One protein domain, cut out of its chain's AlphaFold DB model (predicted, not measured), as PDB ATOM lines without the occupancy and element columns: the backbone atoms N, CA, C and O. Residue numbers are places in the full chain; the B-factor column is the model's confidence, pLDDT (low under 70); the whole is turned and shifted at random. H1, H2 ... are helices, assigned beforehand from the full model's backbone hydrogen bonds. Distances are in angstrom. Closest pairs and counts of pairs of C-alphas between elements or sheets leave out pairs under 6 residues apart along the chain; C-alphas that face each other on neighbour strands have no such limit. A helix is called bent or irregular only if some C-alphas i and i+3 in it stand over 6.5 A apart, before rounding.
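Overview. This is residues 2 to 56 of the 169 residues of the protein "FA_desaturase domain-containing protein" of Betaproteobacteria bacterium (UniProt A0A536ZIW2). A long helix, H1, is followed by a shorter one, H2, which folds back and packs slantwise on residues 17 to 25 of H1, while residues 2 to 13 of H1 stick out as a free arm. The printed part has 55 residues with two named helices, H1 then H2, and no named strand: the class is all helix. It is loose, with a radius of gyration of the C-alphas of 13.3 A, and spans 42 by 19 by 18 A, the arm making the length.

Arrangement. H1, residues 2 to 31, touches H2, residues 39 to 53, with its residues 17 to 25 alone; the closest C-alphas, those of Asn 18 and Thr 53, are 5.6 A apart. They run opposite ways at a steep tilt of 47 degrees. O i to N i+4 pairs are within hydrogen-bond range in 23 of 26 cases in H1 and 9 of 11 in H2.

Along the chain. H1 runs 40.7 A from C-alpha 2 at (7.770, -5.475, -6.531); it is neither bent nor irregular, but only just: C-alphas 23 and 26 are 6.2 A apart. H2, 20.3 A long, ends at C-alpha 53 at (12.344, 21.479, -7.132) and is irregular, with C-alphas 47 and 50 7.2 A apart.

Size, cuts and confidence. The C-alphas farthest apart, of Ser 2 and Arg 33, are 42.5 A apart. The H1 to H2 link is short, the printed part has no cut, and no printed residue is under 70 in pLDDT.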
ATOM      1  N   SER A   2       8.645  -6.513  -7.121       89.62
ATOM      2  CA  SER A   2       7.770  -5.475  -6.531       89.62
ATOM      3  C   SER A   2       8.497  -4.215  -6.036       89.62
ATOM      4  O   SER A   2       8.046  -3.109  -6.315       89.62
ATOM      5  N   TYR A   3       9.642  -4.362  -5.364       95.50
ATOM      6  CA  TYR A   3      10.409  -3.220  -4.845       95.50
ATOM      7  C   TYR A   3      10.960  -2.314  -5.955       95.50
ATOM      8  O   TYR A   3      10.797  -1.101  -5.904       95.50
ATOM      9  N   ALA A   4      11.542  -2.903  -7.005       96.44
ATOM     10  CA  ALA A   4      12.042  -2.142  -8.151       96.44
ATOM     11  C   ALA A   4      10.915  -1.353  -8.842       96.44
ATOM     12  O   ALA A   4      11.091  -0.176  -9.147       96.44
ATOM     13  N   MET A   5       9.738  -1.966  -9.012       97.00
ATOM     14  CA  MET A   5       8.565  -1.281  -9.565       97.00
ATOM     15  C   MET A   5       8.093  -0.126  -8.672       97.00
ATOM     16  O   MET A   5       7.739   0.929  -9.194       97.00
ATOM     17  N   ALA A   6       8.139  -0.281  -7.346       97.12
ATOM     18  CA  ALA A   6       7.821   0.798  -6.413       97.12
ATOM     19  C   ALA A   6       8.819   1.966  -6.520       97.12
ATOM     20  O   ALA A   6       8.395   3.115  -6.623       97.12
ATOM     21  N   CYS A   7      10.128   1.692  -6.579       97.94
ATOM     22  CA  CYS A   7      11.151   2.729  -6.760       97.94
ATOM     23  C   CYS A   7      10.964   3.499  -8.073       97.94
ATOM     24  O   CYS A   7      11.028   4.726  -8.083       97.94
ATOM     25  N   ILE A   8      10.693   2.785  -9.170       97.81
ATOM     26  CA  ILE A   8      10.428   3.398 -10.477       97.81
ATOM     27  C   ILE A   8       9.170   4.269 -10.412       97.81
ATOM     28  O   ILE A   8       9.195   5.405 -10.876       97.81
ATOM     29  N   ALA A   9       8.088   3.779  -9.802       97.56
ATOM     30  CA  ALA A   9       6.850   4.542  -9.665       97.56
ATOM     31  C   ALA A   9       7.050   5.831  -8.849       97.56
ATOM     32  O   ALA A   9       6.585   6.894  -9.261       97.56
ATOM     33  N   VAL A  10       7.786   5.760  -7.735       97.56
ATOM     34  CA  VAL A  10       8.122   6.933  -6.914       97.56
ATOM     35  C   VAL A  10       8.986   7.920  -7.696       97.56
ATOM     36  O   VAL A  10       8.682   9.112  -7.702       97.56
ATOM     37  N   PHE A  11      10.020   7.441  -8.391       97.38
ATOM     38  CA  PHE A  11      10.884   8.285  -9.214       97.38
ATOM     39  C   PHE A  11      10.093   9.012 -10.306       97.38
ATOM     40  O   PHE A  11      10.184  10.233 -10.420       97.38
ATOM     41  N   LEU A  12       9.277   8.285 -11.073       98.19
ATOM     42  CA  LEU A  12       8.466   8.864 -12.142       98.19
ATOM     43  C   LEU A  12       7.443   9.860 -11.593       98.19
ATOM     44  O   LEU A  12       7.303  10.951 -12.138       98.19
ATOM     45  N   GLY A  13       6.770   9.524 -10.489       98.06
ATOM     46  CA  GLY A  13       5.835  10.429  -9.824       98.06
ATOM     47  C   GLY A  13       6.510  11.731  -9.387       98.06
ATOM     48  O   GLY A  13       6.039  12.815  -9.729       98.06
ATOM     49  N   ALA A  14       7.650  11.637  -8.698       96.88
ATOM     50  CA  ALA A  14       8.414  12.801  -8.255       96.88
ATOM     51  C   ALA A  14       8.928  13.643  -9.434       96.88
ATOM     52  O   ALA A  14       8.820  14.868  -9.411       96.88
ATOM     53  N   TYR A  15       9.431  12.996 -10.487       97.00
ATOM     54  CA  TYR A  15       9.929  13.661 -11.691       97.00
ATOM     55  C   TYR A  15       8.830  14.445 -12.418       97.00
ATOM     56  O   TYR A  15       9.020  15.611 -12.766       97.00
ATOM     57  N   LEU A  16       7.653  13.840 -12.594       98.19
ATOM     58  CA  LEU A  16       6.512  14.498 -13.234       98.19
ATOM     59  C   LEU A  16       6.011  15.690 -12.414       98.19
ATOM     60  O   LEU A  16       5.734  16.749 -12.981       98.19
ATOM     61  N   ILE A  17       5.942  15.548 -11.086       97.62
ATOM     62  CA  ILE A  17       5.576  16.649 -10.186       97.62
ATOM     63  C   ILE A  17       6.591  17.792 -10.302       97.62
ATOM     64  O   ILE A  17       6.192  18.949 -10.430       97.62
ATOM     65  N   ASN A  18       7.888  17.481 -10.304       97.31
ATOM     66  CA  ASN A  18       8.962  18.465 -10.430       97.31
ATOM     67  C   ASN A  18       8.873  19.248 -11.754       97.31
ATOM     68  O   ASN A  18       8.829  20.480 -11.738       97.31
ATOM     69  N   ILE A  19       8.749  18.549 -12.889       97.50
ATOM     70  CA  ILE A  19       8.600  19.182 -14.210       97.50
ATOM     71  C   ILE A  19       7.356  20.058 -14.266       97.50
ATOM     72  O   ILE A  19       7.413  21.187 -14.761       97.50
ATOM     73  N   PHE A  20       6.225  19.566 -13.760       97.56
ATOM     74  CA  PHE A  20       4.998  20.351 -13.701       97.56
ATOM     75  C   PHE A  20       5.212  21.648 -12.911       97.56
ATOM     76  O   PHE A  20       4.801  22.727 -13.346       97.56
ATOM     77  N   TYR A  21       5.938  21.562 -11.798       97.44
ATOM     78  CA  TYR A  21       6.257  22.704 -10.955       97.44
ATOM     79  C   TYR A  21       7.070  23.777 -11.684       97.44
ATOM     80  O   TYR A  21       6.702  24.956 -11.681       97.44
ATOM     81  N   ILE A  22       8.147  23.365 -12.353       97.25
ATOM     82  CA  ILE A  22       9.001  24.276 -13.116       97.25
ATOM     83  C   ILE A  22       8.224  24.881 -14.289       97.25
ATOM     84  O   ILE A  22       8.219  26.095 -14.483       97.25
ATOM     85  N   THR A  23       7.526  24.058 -15.069       97.56
ATOM     86  CA  THR A  23       6.898  24.498 -16.322       97.56
ATOM     87  C   THR A  23       5.658  25.366 -16.120       97.56
ATOM     88  O   THR A  23       5.501  26.382 -16.802       97.56
ATOM     89  N   VAL A  24       4.762  24.998 -15.205       97.06
ATOM     90  CA  VAL A  24       3.497  25.716 -15.008       97.06
ATOM     91  C   VAL A  24       3.670  26.834 -13.998       97.06
ATOM     92  O   VAL A  24       3.299  27.975 -14.280       97.06
ATOM     93  N   PHE A  25       4.247  26.542 -12.834       96.38
ATOM     94  CA  PHE A  25       4.299  27.528 -11.765       96.38
ATOM     95  C   PHE A  25       5.469  28.488 -11.918       96.38
ATOM     96  O   PHE A  25       5.235  29.692 -11.987       96.38
ATOM     97  N   TYR A  26       6.707  28.001 -11.998       96.12
ATOM     98  CA  TYR A  26       7.871  28.892 -12.063       96.12
ATOM     99  C   TYR A  26       7.930  29.644 -13.394       96.12
ATOM    100  O   TYR A  26       7.996  30.873 -13.412       96.12
ATOM    101  N   HIS A  27       7.843  28.920 -14.507       97.44
ATOM    102  CA  HIS A  27       8.011  29.481 -15.841       97.44
ATOM    103  C   HIS A  27       6.797  30.307 -16.285       97.44
ATOM    104  O   HIS A  27       6.896  31.519 -16.475       97.44
ATOM    105  N   ARG A  28       5.627  29.677 -16.435       96.50
ATOM    106  CA  ARG A  28       4.431  30.358 -16.960       96.50
ATOM    107  C   ARG A  28       3.777  31.278 -15.934       96.50
ATOM    108  O   ARG A  28       3.413  32.401 -16.267       96.50
ATOM    109  N   GLY A  29       3.648  30.824 -14.690       94.94
ATOM    110  CA  GLY A  29       3.007  31.587 -13.620       94.94
ATOM    111  C   GLY A  29       3.862  32.746 -13.112       94.94
ATOM    112  O   GLY A  29       3.478  33.907 -13.228       94.94
ATOM    113  N   LEU A  30       5.022  32.447 -12.525       92.19
ATOM    114  CA  LEU A  30       5.835  33.442 -11.823       92.19
ATOM    115  C   LEU A  30       6.706  34.279 -12.769       92.19
ATOM    116  O   LEU A  30       6.748  35.503 -12.620       92.19
ATOM    117  N   ALA A  31       7.392  33.659 -13.735       91.25
ATOM    118  CA  ALA A  31       8.306  34.381 -14.617       91.25
ATOM    119  C   ALA A  31       7.565  35.161 -15.706       91.25
ATOM    120  O   ALA A  31       7.735  36.381 -15.766       91.25
ATOM    121  N   HIS A  32       6.718  34.489 -16.492       91.94
ATOM    122  CA  HIS A  32       6.032  35.082 -17.650       91.94
ATOM    123  C   HIS A  32       4.641  35.642 -17.372       91.94
ATOM    124  O   HIS A  32       4.122  36.393 -18.192       91.94
ATOM    125  N   ARG A  33       4.018  35.289 -16.241       89.94
ATOM    126  CA  ARG A  33       2.634  35.675 -15.906       89.94
ATOM    127  C   ARG A  33       1.600  35.304 -16.984       89.94
ATOM    128  O   ARG A  33       0.545  35.923 -17.061       89.94
ATOM    129  N   SER A  34       1.870  34.276 -17.789       91.62
ATOM    130  CA  SER A  34       0.936  33.755 -18.798       91.62
ATOM    131  C   SER A  34      -0.156  32.867 -18.197       91.62
ATOM    132  O   SER A  34      -1.150  32.570 -18.855       91.62
ATOM    133  N   VAL A  35       0.006  32.466 -16.932       91.56
ATOM    134  CA  VAL A  35      -1.010  31.780 -16.129       91.56
ATOM    135  C   VAL A  35      -1.323  32.626 -14.899       91.56
ATOM    136  O   VAL A  35      -0.448  32.891 -14.074       91.56
ATOM    137  N   THR A  36      -2.585  33.027 -14.748       89.62
ATOM    138  CA  THR A  36      -3.050  33.768 -13.570       89.62
ATOM    139  C   THR A  36      -3.182  32.827 -12.374       89.62
ATOM    140  O   THR A  36      -4.090  31.999 -12.307       89.62
ATOM    141  N   LEU A  37      -2.277  32.954 -11.404       86.75
ATOM    142  CA  LEU A  37      -2.333  32.200 -10.152       86.75
ATOM    143  C   LEU A  37      -3.155  32.961  -9.111       86.75
ATOM    144  O   LEU A  37      -2.933  34.151  -8.884       86.75
ATOM    145  N   LYS A  38      -4.063  32.266  -8.416       92.75
ATOM    146  CA  LYS A  38      -4.739  32.835  -7.241       92.75
ATOM    147  C   LYS A  38      -3.693  33.170  -6.160       92.75
ATOM    148  O   LYS A  38      -2.702  32.440  -6.045       92.75
ATOM    149  N   PRO A  39      -3.899  34.204  -5.320       89.81
ATOM    150  CA  PRO A  39      -2.916  34.610  -4.311       89.81
ATOM    151  C   PRO A  39      -2.473  33.472  -3.379       89.81
ATOM    152  O   PRO A  39      -1.283  33.324  -3.096       89.81
ATOM    153  N   TRP A  40      -3.411  32.615  -2.962       92.19
ATOM    154  CA  TRP A  40      -3.105  31.447  -2.132       92.19
ATOM    155  C   TRP A  40      -2.239  30.422  -2.876       92.19
ATOM    156  O   TRP A  40      -1.281  29.910  -2.306       92.19
ATOM    157  N   THR A  41      -2.510  30.174  -4.162       90.62
ATOM    158  CA  THR A  41      -1.721  29.258  -4.998       90.62
ATOM    159  C   THR A  41      -0.313  29.801  -5.188       90.62
ATOM    160  O   THR A  41       0.652  29.061  -5.054       90.62
ATOM    161  N   ARG A  42      -0.167  31.112  -5.414       88.75
ATOM    162  CA  ARG A  42       1.145  31.768  -5.502       88.75
ATOM    163  C   ARG A  42       1.945  31.597  -4.208       88.75
ATOM    164  O   ARG A  42       3.122  31.254  -4.264       88.75
ATOM    165  N   ARG A  43       1.313  31.798  -3.045       90.38
ATOM    166  CA  ARG A  43       1.955  31.608  -1.733       90.38
ATOM    167  C   ARG A  43       2.349  30.150  -1.499       90.38
ATOM    168  O   ARG A  43       3.474  29.895  -1.079       90.38
ATOM    169  N   PHE A  44       1.456  29.216  -1.818       93.25
ATOM    170  CA  PHE A  44       1.723  27.781  -1.751       93.25
ATOM    171  C   PHE A  44       2.923  27.400  -2.623       93.25
ATOM    172  O   PHE A  44       3.833  26.719  -2.153       93.25
ATOM    173  N   VAL A  45       2.962  27.919  -3.855       92.44
ATOM    174  CA  VAL A  45       4.036  27.650  -4.809       92.44
ATOM    175  C   VAL A  45       5.385  28.132  -4.284       92.44
ATOM    176  O   VAL A  45       6.372  27.403  -4.357       92.44
ATOM    177  N   ILE A  46       5.432  29.356  -3.752       89.44
ATOM    178  CA  ILE A  46       6.661  29.950  -3.213       89.44
ATOM    179  C   ILE A  46       7.151  29.171  -1.987       89.44
ATOM    180  O   ILE A  46       8.351  28.975  -1.830       89.44
ATOM    181  N   TRP A  47       6.236  28.716  -1.129       91.38
ATOM    182  CA  TRP A  47       6.589  28.011   0.102       91.38
ATOM    183  C   TRP A  47       7.056  26.571  -0.143       91.38
ATOM    184  O   TRP A  47       8.044  26.134   0.442       91.38
ATOM    185  N   THR A  48       6.377  25.838  -1.028       94.88
ATOM    186  CA  THR A  48       6.692  24.424  -1.306       94.88
ATOM    187  C   THR A  48       7.687  24.234  -2.450       94.88
ATOM    188  O   THR A  48       8.288  23.171  -2.576       94.88
ATOM    189  N   GLY A  49       7.939  25.271  -3.252       91.94
ATOM    190  CA  GLY A  49       8.695  25.143  -4.495       91.94
ATOM    191  C   GLY A  49      10.134  24.693  -4.314       91.94
ATOM    192  O   GLY A  49      10.580  23.804  -5.037       91.94
ATOM    193  N   ASN A  50      10.834  25.216  -3.307       92.75
ATOM    194  CA  ASN A  50      12.197  24.784  -3.010       92.75
ATOM    195  C   ASN A  50      12.258  23.308  -2.581       92.75
ATOM    196  O   ASN A  50      13.198  22.610  -2.927       92.75
ATOM    197  N   TRP A  51      11.238  22.802  -1.887       93.88
ATOM    198  CA  TRP A  51      11.192  21.402  -1.453       93.88
ATOM    199  C   TRP A  51      10.911  20.439  -2.606       93.88
ATOM    200  O   TRP A  51      11.444  19.335  -2.630       93.88
ATOM    201  N   VAL A  52      10.089  20.860  -3.567       95.38
ATOM    202  CA  VAL A  52       9.725  20.041  -4.733       95.38
ATOM    203  C   VAL A  52      10.811  20.077  -5.807       95.38
ATOM    204  O   VAL A  52      11.082  19.067  -6.459       95.38
ATOM    205  N   THR A  53      11.416  21.247  -6.018       95.44
ATOM    206  CA  THR A  53      12.344  21.479  -7.132       95.44
ATOM    207  C   THR A  53      13.814  21.479  -6.737       95.44
ATOM    208  O   THR A  53      14.652  21.363  -7.623       95.44
ATOM    209  N   ALA A  54      14.125  21.591  -5.441       94.31
ATOM    210  CA  ALA A  54      15.455  21.921  -4.917       94.31
ATOM    211  C   ALA A  54      15.995  23.283  -5.403       94.31
ATOM    212  O   ALA A  54      17.198  23.530  -5.351       94.31
ATOM    213  N   ILE A  55      15.111  24.166  -5.892       93.31
ATOM    214  CA  ILE A  55      15.463  25.466  -6.469       93.31
ATOM    215  C   ILE A  55      14.590  26.564  -5.850       93.31
ATOM    216  O   ILE A  55      13.357  26.462  -5.809       93.31
ATOM    217  N   ASP A  56      15.225  27.660  -5.433       92.75
ATOM    218  CA  ASP A  56      14.540  28.842  -4.925       92.75
ATOM    219  C   ASP A  56      13.687  29.489  -6.039       92.75
ATOM    220  O   ASP A  56      14.211  29.833  -7.109       92.75
TER     221      ASP A  56